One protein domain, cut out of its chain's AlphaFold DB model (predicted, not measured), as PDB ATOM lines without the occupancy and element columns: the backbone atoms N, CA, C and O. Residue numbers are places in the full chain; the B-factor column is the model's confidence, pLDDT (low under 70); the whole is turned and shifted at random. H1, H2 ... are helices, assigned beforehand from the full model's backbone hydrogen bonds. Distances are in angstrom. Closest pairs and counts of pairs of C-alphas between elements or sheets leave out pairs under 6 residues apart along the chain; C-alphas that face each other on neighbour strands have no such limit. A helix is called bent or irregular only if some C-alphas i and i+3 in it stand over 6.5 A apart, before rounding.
ATOM      1  N   GLU A 655     -47.841   8.624  34.588       89.19
ATOM      2  CA  GLU A 655     -48.998   8.155  35.326       89.19
ATOM      3  C   GLU A 655     -49.525   9.177  36.354       89.19
ATOM      4  O   GLU A 655     -50.730   9.201  36.594       89.19
ATOM      5  N   ASP A 656     -48.690  10.078  36.889       89.12
ATOM      6  CA  ASP A 656     -49.142  11.157  37.786       89.12
ATOM      7  C   ASP A 656     -49.863  12.282  37.022       89.12
ATOM      8  O   ASP A 656     -50.788  12.911  37.535       89.12
ATOM      9  N   VAL A 657     -49.429  12.562  35.785       90.25
ATOM     10  CA  VAL A 657     -49.923  13.689  34.962       90.25
ATOM     11  C   VAL A 657     -51.017  13.251  33.991       90.25
ATOM     12  O   VAL A 657     -51.944  14.003  33.694       90.25
ATOM     13  N   PHE A 658     -50.910  12.024  33.488       90.88
ATOM     14  CA  PHE A 658     -51.809  11.410  32.515       90.88
ATOM     15  C   PHE A 658     -52.261  10.022  32.995       90.88
ATOM     16  O   PHE A 658     -52.383   9.088  32.206       90.88
ATOM     17  N   GLY A 659     -52.512   9.877  34.297       94.31
ATOM     18  CA  GLY A 659     -53.193   8.715  34.869       94.31
ATOM     19  C   GLY A 659     -54.690   8.689  34.551       94.31
ATOM     20  O   GLY A 659     -55.277   9.704  34.156       94.31
ATOM     21  N   PHE A 660     -55.326   7.532  34.770       95.69
ATOM     22  CA  PHE A 660     -56.759   7.348  34.508       95.69
ATOM     23  C   PHE A 660     -57.621   8.358  35.271       95.69
ATOM     24  O   PHE A 660     -58.507   8.972  34.684       95.69
ATOM     25  N   GLU A 661     -57.315   8.618  36.544       95.12
ATOM     26  CA  GLU A 661     -58.115   9.538  37.357       95.12
ATOM     27  C   GLU A 661     -57.926  11.007  36.938       95.12
ATOM     28  O   GLU A 661     -58.894  11.769  36.927       95.12
ATOM     29  N   VAL A 662     -56.735  11.408  36.470       93.88
ATOM     30  CA  VAL A 662     -56.539  12.747  35.879       93.88
ATOM     31  C   VAL A 662     -57.354  12.880  34.593       93.88
ATOM     32  O   VAL A 662     -58.039  13.886  34.392       93.88
ATOM     33  N   TYR A 663     -57.356  11.851  33.742       94.00
ATOM     34  CA  TYR A 663     -58.210  11.804  32.557       94.00
ATOM     35  C   TYR A 663     -59.703  11.882  32.923       94.00
ATOM     36  O   TYR A 663     -60.424  12.735  32.399       94.00
ATOM     37  N   ARG A 664     -60.154  11.058  33.875       95.00
ATOM     38  CA  ARG A 664     -61.535  10.966  34.373       95.00
ATOM     39  C   ARG A 664     -62.040  12.296  34.929       95.00
ATOM     40  O   ARG A 664     -63.141  12.708  34.569       95.00
ATOM     41  N   HIS A 665     -61.230  12.992  35.729       95.06
ATOM     42  CA  HIS A 665     -61.558  14.311  36.275       95.06
ATOM     43  C   HIS A 665     -61.398  15.460  35.265       95.06
ATOM     44  O   HIS A 665     -62.057  16.490  35.404       95.06
ATOM     45  N   THR A 666     -60.584  15.299  34.215       93.12
ATOM     46  CA  THR A 666     -60.490  16.284  33.126       93.12
ATOM     47  C   THR A 666     -61.815  16.348  32.362       93.12
ATOM     48  O   THR A 666     -62.261  15.349  31.797       93.12
ATOM     49  N   ALA A 667     -62.437  17.529  32.297       94.56
ATOM     50  CA  ALA A 667     -63.708  17.730  31.597       94.56
ATOM     51  C   ALA A 667     -63.616  17.363  30.095       94.56
ATOM     52  O   ALA A 667     -62.611  17.694  29.459       94.56
ATOM     53  N   PRO A 668     -64.654  16.759  29.476       93.06
ATOM     54  CA  PRO A 668     -64.621  16.343  28.068       93.06
ATOM     55  C   PRO A 668     -64.203  17.442  27.077       93.06
ATOM     56  O   PRO A 668     -63.421  17.188  26.166       93.06
ATOM     57  N   SER A 669     -64.633  18.689  27.289       94.06
ATOM     58  CA  SER A 669     -64.205  19.841  26.480       94.06
ATOM     59  C   SER A 669     -62.698  20.116  26.580       94.06
ATOM     60  O   SER A 669     -62.051  20.388  25.570       94.06
ATOM     61  N   ALA A 670     -62.106  19.980  27.769       93.94
ATOM     62  CA  ALA A 670     -60.659  20.068  27.942       93.94
ATOM     63  C   ALA A 670     -59.938  18.892  27.256       93.94
ATOM     64  O   ALA A 670     -58.903  19.112  26.628       93.94
ATOM     65  N   ARG A 671     -60.514  17.675  27.265       92.25
ATOM     66  CA  ARG A 671     -59.976  16.522  26.509       92.25
ATOM     67  C   ARG A 671     -59.932  16.788  24.999       92.25
ATOM     68  O   ARG A 671     -58.949  16.429  24.361       92.25
ATOM     69  N   VAL A 672     -60.961  17.430  24.437       90.81
ATOM     70  CA  VAL A 672     -61.032  17.806  23.006       90.81
ATOM     71  C   VAL A 672     -59.952  18.824  22.621       90.81
ATOM     72  O   VAL A 672     -59.364  18.733  21.543       90.81
ATOM     73  N   HIS A 673     -59.676  19.800  23.490       91.94
ATOM     74  CA  HIS A 673     -58.718  20.872  23.197       91.94
ATOM     75  C   HIS A 673     -57.263  20.548  23.572       91.94
ATOM     76  O   HIS A 673     -56.353  21.222  23.090       91.94
ATOM     77  N   HIS A 674     -57.015  19.521  24.388       90.75
ATOM     78  CA  HIS A 674     -55.664  19.146  24.795       90.75
ATOM     79  C   HIS A 674     -54.859  18.542  23.622       90.75
ATOM     80  O   HIS A 674     -55.288  17.545  23.029       90.75
ATOM     81  N   PRO A 675     -53.665  19.073  23.288       88.69
ATOM     82  CA  PRO A 675     -52.951  18.681  22.074       88.69
ATOM     83  C   PRO A 675     -52.503  17.215  22.060       88.69
ATOM     84  O   PRO A 675     -52.465  16.625  20.984       88.69
ATOM     85  N   LEU A 676     -52.198  16.599  23.212       85.69
ATOM     86  CA  LEU A 676     -51.809  15.180  23.252       85.69
ATOM     87  C   LEU A 676     -53.003  14.243  23.026       85.69
ATOM     88  O   LEU A 676     -52.895  13.326  22.216       85.69
ATOM     89  N   PHE A 677     -54.158  14.508  23.654       88.75
ATOM     90  CA  PHE A 677     -55.375  13.723  23.402       88.75
ATOM     91  C   PHE A 677     -55.830  13.877  21.947       88.75
ATOM     92  O   PHE A 677     -56.205  12.890  21.325       88.75
ATOM     93  N   ARG A 678     -55.714  15.085  21.371       88.50
ATOM     94  CA  ARG A 678     -56.029  15.318  19.956       88.50
ATOM     95  C   ARG A 678     -55.062  14.611  19.000       88.50
ATOM     96  O   ARG A 678     -55.514  14.088  17.993       88.50
ATOM     97  N   ARG A 679     -53.753  14.549  19.293       86.25
ATOM     98  CA  ARG A 679     -52.811  13.739  18.489       86.25
ATOM     99  C   ARG A 679     -53.156  12.249  18.568       86.25
ATOM    100  O   ARG A 679     -53.186  11.582  17.543       86.25
ATOM    101  N   LEU A 680     -53.446  11.725  19.758       85.00
ATOM    102  CA  LEU A 680     -53.719  10.296  19.941       85.00
ATOM    103  C   LEU A 680     -55.077   9.851  19.374       85.00
ATOM    104  O   LEU A 680     -55.191   8.704  18.954       85.00
ATOM    105  N   SER A 681     -56.071  10.743  19.268       88.00
ATOM    106  CA  SER A 681     -57.277  10.471  18.470       88.00
ATOM    107  C   SER A 681     -57.046  10.620  16.958       88.00
ATOM    108  O   SER A 681     -57.740   9.972  16.180       88.00
ATOM    109  N   GLN A 682     -56.046  11.403  16.524       86.50
ATOM    110  CA  GLN A 682     -55.614  11.483  15.118       86.50
ATOM    111  C   GLN A 682     -54.802  10.256  14.662       86.50
ATOM    112  O   GLN A 682     -54.910   9.876  13.502       86.50
ATOM    113  N   PHE A 683     -54.069   9.577  15.553       79.12
ATOM    114  CA  PHE A 683     -53.387   8.303  15.260       79.12
ATOM    115  C   PHE A 683     -54.331   7.074  15.268       79.12
ATOM    116  O   PHE A 683     -53.901   5.952  15.513       79.12
ATOM    117  N   ASN A 684     -55.617   7.287  14.960       57.09
ATOM    118  CA  ASN A 684     -56.680   6.317  14.651       57.09
ATOM    119  C   ASN A 684     -57.065   5.250  15.700       57.09
ATOM    120  O   ASN A 684     -58.196   4.772  15.646       57.09
ATOM    121  N   SER A 685     -56.222   4.899  16.675       70.12
ATOM    122  CA  SER A 685     -56.523   3.828  17.644       70.12
ATOM    123  C   SER A 685     -57.700   4.136  18.582       70.12
ATOM    124  O   SER A 685     -58.354   3.214  19.060       70.12
ATOM    125  N   PHE A 686     -57.980   5.415  18.871       83.56
ATOM    126  CA  PHE A 686     -58.909   5.813  19.940       83.56
ATOM    127  C   PHE A 686     -59.854   6.953  19.527       83.56
ATOM    128  O   PHE A 686     -59.783   8.070  20.046       83.56
ATOM    129  N   ALA A 687     -60.793   6.667  18.620       80.19
ATOM    130  CA  ALA A 687     -61.808   7.630  18.172       80.19
ATOM    131  C   ALA A 687     -62.620   8.265  19.327       80.19
ATOM    132  O   ALA A 687     -63.022   9.426  19.245       80.19
ATOM    133  N   ASN A 688     -62.810   7.530  20.430       85.38
ATOM    134  CA  ASN A 688     -63.624   7.935  21.580       85.38
ATOM    135  C   ASN A 688     -62.828   8.566  22.742       85.38
ATOM    136  O   ASN A 688     -63.372   8.721  23.832       85.38
ATOM    137  N   LEU A 689     -61.580   9.013  22.526       87.81
ATOM    138  CA  LEU A 689     -60.725   9.653  23.551       87.81
ATOM    139  C   LEU A 689     -61.337  10.890  24.250       87.81
ATOM    140  O   LEU A 689     -60.814  11.359  25.263       87.81
ATOM    141  N   HIS A 690     -62.434  11.433  23.722       86.81
ATOM    142  CA  HIS A 690     -63.167  12.570  24.283       86.81
ATOM    143  C   HIS A 690     -64.430  12.169  25.073       86.81
ATOM    144  O   HIS A 690     -64.972  12.999  25.803       86.81
ATOM    145  N   ALA A 691     -64.881  10.916  24.958       88.38
ATOM    146  CA  ALA A 691     -65.961  10.338  25.756       88.38
ATOM    147  C   ALA A 691     -65.447   9.885  27.138       88.38
ATOM    148  O   ALA A 691     -64.284  10.088  27.481       88.38
ATOM    149  N   SER A 692     -66.305   9.280  27.959       90.75
ATOM    150  CA  SER A 692     -65.889   8.551  29.161       90.75
ATOM    151  C   SER A 692     -65.401   7.147  28.791       90.75
ATOM    152  O   SER A 692     -66.225   6.253  28.618       90.75
ATOM    153  N   LEU A 693     -64.084   6.965  28.683       93.31
ATOM    154  CA  LEU A 693     -63.471   5.633  28.639       93.31
ATOM    155  C   LEU A 693     -63.601   4.932  29.999       93.31
ATOM    156  O   LEU A 693     -63.521   5.579  31.048       93.31
ATOM    157  N   SER A 694     -63.759   3.612  29.964       95.00
ATOM    158  CA  SER A 694     -63.575   2.724  31.112       95.00
ATOM    159  C   SER A 694     -62.090   2.533  31.452       95.00
ATOM    160  O   SER A 694     -61.198   2.851  30.666       95.00
ATOM    161  N   GLU A 695     -61.815   1.979  32.632       94.69
ATOM    162  CA  GLU A 695     -60.449   1.680  33.086       94.69
ATOM    163  C   GLU A 695     -59.775   0.589  32.230       94.69
ATOM    164  O   GLU A 695     -58.580   0.664  31.945       94.69
ATOM    165  N   ALA A 696     -60.555  -0.370  31.715       94.25
ATOM    166  CA  ALA A 696     -60.076  -1.390  30.780       94.25
ATOM    167  C   ALA A 696     -59.660  -0.782  29.425       94.25
ATOM    168  O   ALA A 696     -58.577  -1.074  28.919       94.25
ATOM    169  N   GLU A 697     -60.468   0.128  28.869       93.06
ATOM    170  CA  GLU A 697     -60.120   0.885  27.654       93.06
ATOM    171  C   GLU A 697     -58.949   1.859  27.880       93.06
ATOM    172  O   GLU A 697     -58.280   2.261  26.926       93.06
ATOM    173  N   TRP A 698     -58.667   2.236  29.131       93.81
ATOM    174  CA  TRP A 698     -57.543   3.110  29.453       93.81
ATOM    175  C   TRP A 698     -56.181   2.421  29.326       93.81
ATOM    176  O   TRP A 698     -55.209   3.074  28.949       93.81
ATOM    177  N   ALA A 699     -56.078   1.115  29.581       93.19
ATOM    178  CA  ALA A 699     -54.811   0.383  29.494       93.19
ATOM    179  C   ALA A 699     -54.085   0.524  28.126       93.19
ATOM    180  O   ALA A 699     -52.904   0.899  28.128       93.19
ATOM    181  N   PRO A 700     -54.736   0.316  26.957       92.75
ATOM    182  CA  PRO A 700     -54.108   0.557  25.655       92.75
ATOM    183  C   PRO A 700     -53.879   2.050  25.365       92.75
ATOM    184  O   PRO A 700     -52.881   2.407  24.739       92.75
ATOM    185  N   VAL A 701     -54.731   2.952  25.869       91.88
ATOM    186  CA  VAL A 701     -54.495   4.405  25.760       91.88
ATOM    187  C   VAL A 701     -53.222   4.804  26.513       91.88
ATOM    188  O   VAL A 701     -52.387   5.529  25.972       91.88
ATOM    189  N   ALA A 702     -53.014   4.282  27.721       92.44
ATOM    190  CA  ALA A 702     -51.831   4.520  28.544       92.44
ATOM    191  C   ALA A 702     -50.553   3.892  27.956       92.44
ATOM    192  O   ALA A 702     -49.462   4.452  28.107       92.44
ATOM    193  N   SER A 703     -50.643   2.746  27.270       92.06
ATOM    194  CA  SER A 703     -49.490   2.159  26.570       92.06
ATOM    195  C   SER A 703     -49.099   2.992  25.338       92.06
ATOM    196  O   SER A 703     -47.915   3.300  25.161       92.06
ATOM    197  N   ALA A 704     -50.081   3.470  24.564       91.00
ATOM    198  CA  ALA A 704     -49.877   4.396  23.451       91.00
ATOM    199  C   ALA A 704     -49.323   5.755  23.918       91.00
ATOM    200  O   ALA A 704     -48.358   6.251  23.332       91.00
ATOM    201  N   PHE A 705     -49.832   6.315  25.023       90.00
ATOM    202  CA  PHE A 705     -49.266   7.502  25.678       90.00
ATOM    203  C   PHE A 705     -47.796   7.294  26.045       90.00
ATOM    204  O   PHE A 705     -46.950   8.098  25.657       90.00
ATOM    205  N   ARG A 706     -47.458   6.188  26.721       91.19
ATOM    206  CA  ARG A 706     -46.069   5.849  27.074       91.19
ATOM    207  C   ARG A 706     -45.180   5.608  25.855       91.19
ATOM    208  O   ARG A 706     -43.972   5.832  25.930       91.19
ATOM    209  N   ARG A 707     -45.725   5.138  24.730       91.00
ATOM    210  CA  ARG A 707     -44.995   4.985  23.458       91.00
ATOM    211  C   ARG A 707     -44.742   6.350  22.799       91.00
ATOM    212  O   ARG A 707     -43.597   6.647  22.461       91.00
ATOM    213  N   HIS A 708     -45.764   7.202  22.702       88.19
ATOM    214  CA  HIS A 708     -45.669   8.567  22.163       88.19
ATOM    215  C   HIS A 708     -44.738   9.450  23.000       88.19
ATOM    216  O   HIS A 708     -43.850  10.094  22.449       88.19
ATOM    217  N   TRP A 709     -44.866   9.419  24.330       88.81
ATOM    218  CA  TRP A 709     -44.006  10.165  25.253       88.81
ATOM    219  C   TRP A 709     -42.541   9.736  25.137       88.81
ATOM    220  O   TRP A 709     -41.677  10.581  24.936       88.81
ATOM    221  N   ARG A 710     -42.241   8.426  25.130       89.12
ATOM    222  CA  ARG A 710     -40.867   7.937  24.895       89.12
ATOM    223  C   ARG A 710     -40.316   8.336  23.521       89.12
ATOM    224  O   ARG A 710     -39.115   8.565  23.417       89.12
ATOM    225  N   LYS A 711     -41.153   8.440  22.479       89.12
ATOM    226  CA  LYS A 711     -40.743   8.959  21.159       89.12
ATOM    227  C   LYS A 711     -40.454  10.464  21.217       89.12
ATOM    228  O   LYS A 711     -39.412  10.880  20.729       89.12
ATOM    229  N   GLN A 712     -41.318  11.253  21.858       85.12
ATOM    230  CA  GLN A 712     -41.146  12.700  22.023       85.12
ATOM    231  C   GLN A 712     -39.903  13.022  22.869       85.12
ATOM    232  O   GLN A 712     -39.028  13.729  22.392       85.12
ATOM    233  N   CYS A 713     -39.729  12.404  24.043       84.31
ATOM    234  CA  CYS A 713     -38.528  12.592  24.862       84.31
ATOM    235  C   CYS A 713     -37.237  12.164  24.147       84.31
ATOM    236  O   CYS A 713     -36.195  12.748  24.404       84.31
ATOM    237  N   ARG A 714     -37.272  11.176  23.240       85.94
ATOM    238  CA  ARG A 714     -36.102  10.831  22.408       85.94
ATOM    239  C   ARG A 714     -35.768  11.894  21.359       85.94
ATOM    240  O   ARG A 714     -34.608  11.984  20.988       85.94
ATOM    241  N   LEU A 715     -36.749  12.665  20.889       84.62
ATOM    242  CA  LEU A 715     -36.527  13.797  19.984       84.62
ATOM    243  C   LEU A 715     -36.045  15.029  20.763       84.62
ATOM    244  O   LEU A 715     -35.072  15.653  20.357       84.62
ATOM    245  N   ASP A 716     -36.678  15.318  21.903       78.94
ATOM    246  CA  ASP A 716     -36.390  16.489  22.743       78.94
ATOM    247  C   ASP A 716     -35.052  16.367  23.508       78.94
ATOM    248  O   ASP A 716     -34.436  17.377  23.837       78.94
ATOM    249  N   LEU A 717     -34.593  15.140  23.800       80.38
ATOM    250  CA  LEU A 717     -33.284  14.857  24.414       80.38
ATOM    251  C   LEU A 717     -32.183  14.538  23.387       80.38
ATOM    252  O   LEU A 717     -31.025  14.365  23.776       80.38
ATOM    253  N   ASP A 718     -32.506  14.443  22.095       83.94
ATOM    254  CA  ASP A 718     -31.483  14.395  21.053       83.94
ATOM    255  C   ASP A 718     -30.979  15.818  20.799       83.94
ATOM    256  O   ASP A 718     -31.607  16.618  20.107       83.94
ATOM    257  N   TRP A 719     -29.814  16.116  21.374       81.75
ATOM    258  CA  TRP A 719     -29.100  17.392  21.278       81.75
ATOM    259  C   TRP A 719     -28.879  17.881  19.835       81.75
ATOM    260  O   TRP A 719     -28.650  19.069  19.622       81.75
ATOM    261  N   ARG A 720     -28.973  16.990  18.836       82.88
ATOM    262  CA  ARG A 720     -28.926  17.336  17.405       82.88
ATOM    263  C   ARG A 720     -30.166  18.113  16.940       82.88
ATOM    264  O   ARG A 720     -30.080  18.825  15.944       82.88
ATOM    265  N   ASN A 721     -31.290  17.977  17.650       80.00
ATOM    266  CA  ASN A 721     -32.564  18.647  17.372       80.00
ATOM    267  C   ASN A 721     -32.882  19.778  18.368       80.00
ATOM    268  O   ASN A 721     -33.801  20.557  18.111       80.00
ATOM    269  N   ASP A 722     -32.153  19.887  19.486       84.50
ATOM    270  CA  ASP A 722     -32.308  21.001  20.427       84.50
ATOM    271  C   ASP A 722     -31.913  22.328  19.747       84.50
ATOM    272  O   ASP A 722     -30.739  22.522  19.409       84.50
ATOM    273  N   PRO A 723     -32.851  23.281  19.565       82.00
ATOM    274  CA  PRO A 723     -32.553  24.545  18.906       82.00
ATOM    275  C   PRO A 723     -31.543  25.405  19.678       82.00
ATOM    276  O   PRO A 723     -30.905  26.253  19.057       82.00
ATOM    277  N   LEU A 724     -31.371  25.209  20.994       82.62
ATOM    278  CA  LEU A 724     -30.361  25.930  21.774       82.62
ATOM    279  C   LEU A 724     -28.958  25.375  21.505       82.62
ATOM    280  O   LEU A 724     -28.083  26.143  21.115       82.62
ATOM    281  N   THR A 725     -28.761  24.059  21.612       80.88
ATOM    282  CA  THR A 725     -27.494  23.396  21.259       80.88
ATOM    283  C   THR A 725     -27.113  23.659  19.798       80.88
ATOM    284  O   THR A 725     -25.964  23.995  19.512       80.88
ATOM    285  N   VAL A 726     -28.065  23.590  18.859       85.19
ATOM    286  CA  VAL A 726     -27.806  23.916  17.444       85.19
ATOM    287  C   VAL A 726     -27.410  25.388  17.268       85.19
ATOM    288  O   VAL A 726     -26.465  25.672  16.529       85.19
ATOM    289  N   ALA A 727     -28.064  26.328  17.960       87.50
ATOM    290  CA  ALA A 727     -27.692  27.743  17.912       87.50
ATOM    291  C   ALA A 727     -26.312  28.018  18.538       87.50
ATOM    292  O   ALA A 727     -25.546  28.803  17.981       87.50
ATOM    293  N   GLU A 728     -25.961  27.355  19.644       88.62
ATOM    294  CA  GLU A 728     -24.642  27.465  20.281       88.62
ATOM    295  C   GLU A 728     -23.531  26.912  19.372       88.62
ATOM    296  O   GLU A 728     -22.503  27.564  19.194       88.62
ATOM    297  N   ILE A 729     -23.758  25.770  18.710       84.00
ATOM    298  CA  ILE A 729     -22.818  25.207  17.724       84.00
ATOM    299  C   ILE A 729     -22.648  26.147  16.521       84.00
ATOM    300  O   ILE A 729     -21.515  26.406  16.112       84.00
ATOM    301  N   MET A 730     -23.736  26.698  15.966       86.81
ATOM    302  CA  MET A 730     -23.650  27.677  14.870       86.81
ATOM    303  C   MET A 730     -22.888  28.940  15.291       86.81
ATOM    304  O   MET A 730     -22.029  29.411  14.545       86.81
ATOM    305  N   TRP A 731     -23.143  29.453  16.499       91.25
ATOM    306  CA  TRP A 731     -22.454  30.623  17.040       91.25
ATOM    307  C   TRP A 731     -20.959  30.368  17.285       91.25
ATOM    308  O   TRP A 731     -20.136  31.228  16.973       91.25
ATOM    309  N   MET A 732     -20.574  29.183  17.774       86.06
ATOM    310  CA  MET A 732     -19.161  28.811  17.921       86.06
ATOM    311  C   MET A 732     -18.437  28.717  16.569       86.06
ATOM    312  O   MET A 732     -17.297  29.167  16.459       86.06
ATOM    313  N   LEU A 733     -19.085  28.171  15.534       88.69
ATOM    314  CA  LEU A 733     -18.522  28.123  14.179       88.69
ATOM    315  C   LEU A 733     -18.331  29.535  13.598       88.69
ATOM    316  O   LEU A 733     -17.255  29.847  13.085       88.69
ATOM    317  N   GLU A 734     -19.328  30.413  13.749       89.94
ATOM    318  CA  GLU A 734     -19.247  31.821  13.338       89.94
ATOM    319  C   GLU A 734     -18.127  32.573  14.084       89.94
ATOM    320  O   GLU A 734     -17.299  33.234  13.454       89.94
ATOM    321  N   ALA A 735     -18.036  32.415  15.410       89.81
ATOM    322  CA  ALA A 735     -17.007  33.043  16.240       89.81
ATOM    323  C   ALA A 735     -15.578  32.594  15.877       89.81
ATOM    324  O   ALA A 735     -14.649  33.403  15.915       89.81
ATOM    325  N   ASN A 736     -15.407  31.332  15.472       89.88
ATOM    326  CA  ASN A 736     -14.135  30.777  14.998       89.88
ATOM    327  C   ASN A 736     -13.830  31.104  13.521       89.88
ATOM    328  O   ASN A 736     -12.830  30.626  12.992       89.88
ATOM    329  N   GLN A 737     -14.678  31.886  12.837       90.62
ATOM    330  CA  GLN A 737     -14.618  32.150  11.388       90.62
ATOM    331  C   GLN A 737     -14.704  30.883  10.514       90.62
ATOM    332  O   GLN A 737     -14.483  30.938   9.301       90.62
ATOM    333  N   GLN A 738     -15.098  29.749  11.101       81.44
ATOM    334  CA  GLN A 738     -15.387  28.505  10.399       81.44
ATOM    335  C   GLN A 738     -16.756  28.632   9.731       81.44
ATOM    336  O   GLN A 738     -17.758  28.094  10.201       81.44
ATOM    337  N   ALA A 739     -16.795  29.380   8.625       64.38
ATOM    338  CA  ALA A 739     -17.991  29.553   7.814       64.38
ATOM    339  C   ALA A 739     -18.613  28.170   7.530       64.38
ATOM    340  O   ALA A 739     -17.931  27.324   6.937       64.38
ATOM    341  N   PRO A 740     -19.867  27.905   7.955       62.50
ATOM    342  CA  PRO A 740     -20.457  26.576   7.856       62.50
ATOM    343  C   PRO A 740     -20.491  26.167   6.385       62.50
ATOM    344  O   PRO A 740     -21.231  26.746   5.584       62.50
ATOM    345  N   ARG A 741     -19.624  25.210   6.016       58.78
ATOM    346  CA  ARG A 741     -19.382  24.845   4.613       58.78
ATOM    347  C   ARG A 741     -20.736  24.525   3.964       58.78
ATOM    348  O   ARG A 741     -21.490  23.741   4.542       58.78
ATOM    349  N   PRO A 742     -21.072  25.069   2.778       57.00
ATOM    350  CA  PRO A 742     -22.417  24.933   2.206       57.00
ATOM    351  C   PRO A 742     -22.830  23.479   1.905       57.00
ATOM    352  O   PRO A 742     -24.009  23.216   1.702       57.00
ATOM    353  N   SER A 743     -21.894  22.524   1.944       51.47
ATOM    354  CA  SER A 743     -22.142  21.076   1.926       51.47
ATOM    355  C   SER A 743     -22.724  20.496   3.228       51.47
ATOM    356  O   SER A 743     -23.344  19.438   3.178       51.47
ATOM    357  N   MET A 744     -22.557  21.163   4.376       51.31
ATOM    358  CA  MET A 744     -23.291  20.880   5.623       51.31
ATOM    359  C   MET A 744     -24.565  21.729   5.760       51.31
ATOM    360  O   MET A 744     -25.335  21.555   6.705       51.31
ATOM    361  N   GLY A 745     -24.813  22.634   4.806       46.72
ATOM    362  CA  GLY A 745     -26.024  23.438   4.751       46.72
ATOM    363  C   GLY A 745     -27.283  22.568   4.751       46.72
ATOM    364  O   GLY A 745     -27.398  21.598   4.004       46.72
TER     365      GLY A 745
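AT A GLANCE: This is residues 655 to 745 of the 816 residues of the protein "INCENP_ARK-bind domain-containing protein" of Eimeria tenella (UniProt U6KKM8). A long helix, H4, is the shaft of a drawn-out model: a loose head of three short helices, H1, H2 and H3, sits beside its first part, and beyond its far end H5 runs on in nearly the same direction as an arm. The link of residues 683 to 694 leads from the head to the start of H4, and a tail after H5 turns aside. The printed part has 91 residues with five named helices, H1 to H5 in chain order, and no named strand: the class is all helix. It is extended, with a radius of gyration of the C-alphas of 19.9 A and spans of 60 by 24 by 22 A.

IN THESE COORDINATES: H4, residues 695 to 716, measures 30.1 A from C-alpha 695 at (-60.449, 1.680, 33.086) to C-alpha 716 at (-36.390, 16.489, 22.743). It is neither bent nor irregular, but only just: C-alphas 697 and 700 are 6.3 A apart. H5, residues 723 to 735, measures 17.9 A and ends at C-alpha 735 (-17.007, 33.043, 16.240). H1 is residues 660 to 665, 8.6 A; H2 is 668 to 673, 8.9 A; H3 is 675 to 682, 10.4 A.

HOW THE PARTS SIT: H4 is close to H1 but not clearly touching, about perpendicular at 80 degrees; their closest C-alphas, Phe 660 and Trp 698, are 6.6 A apart. H3 and H4 are also close but not clearly touching, with the closest C-alphas, Leu 680 and Phe 705, at 7.8 A. H2 and H3 touch only at the corner, and only just, with 3 pairs of C-alphas within 8 A. H5 is apart from H4. Every O i to N i+4 pair is within hydrogen-bond range in H1, H2, H3 and H5; in H4 16 of 18 are.

THE WHOLE: The C-alphas of Ser 694 and Gln 737, the two farthest apart, are 60.4 A apart. The printed part has no cut, and the link from H3 to H4 is long. Confidence is under 70 at residue 684 and residues 739 to 745.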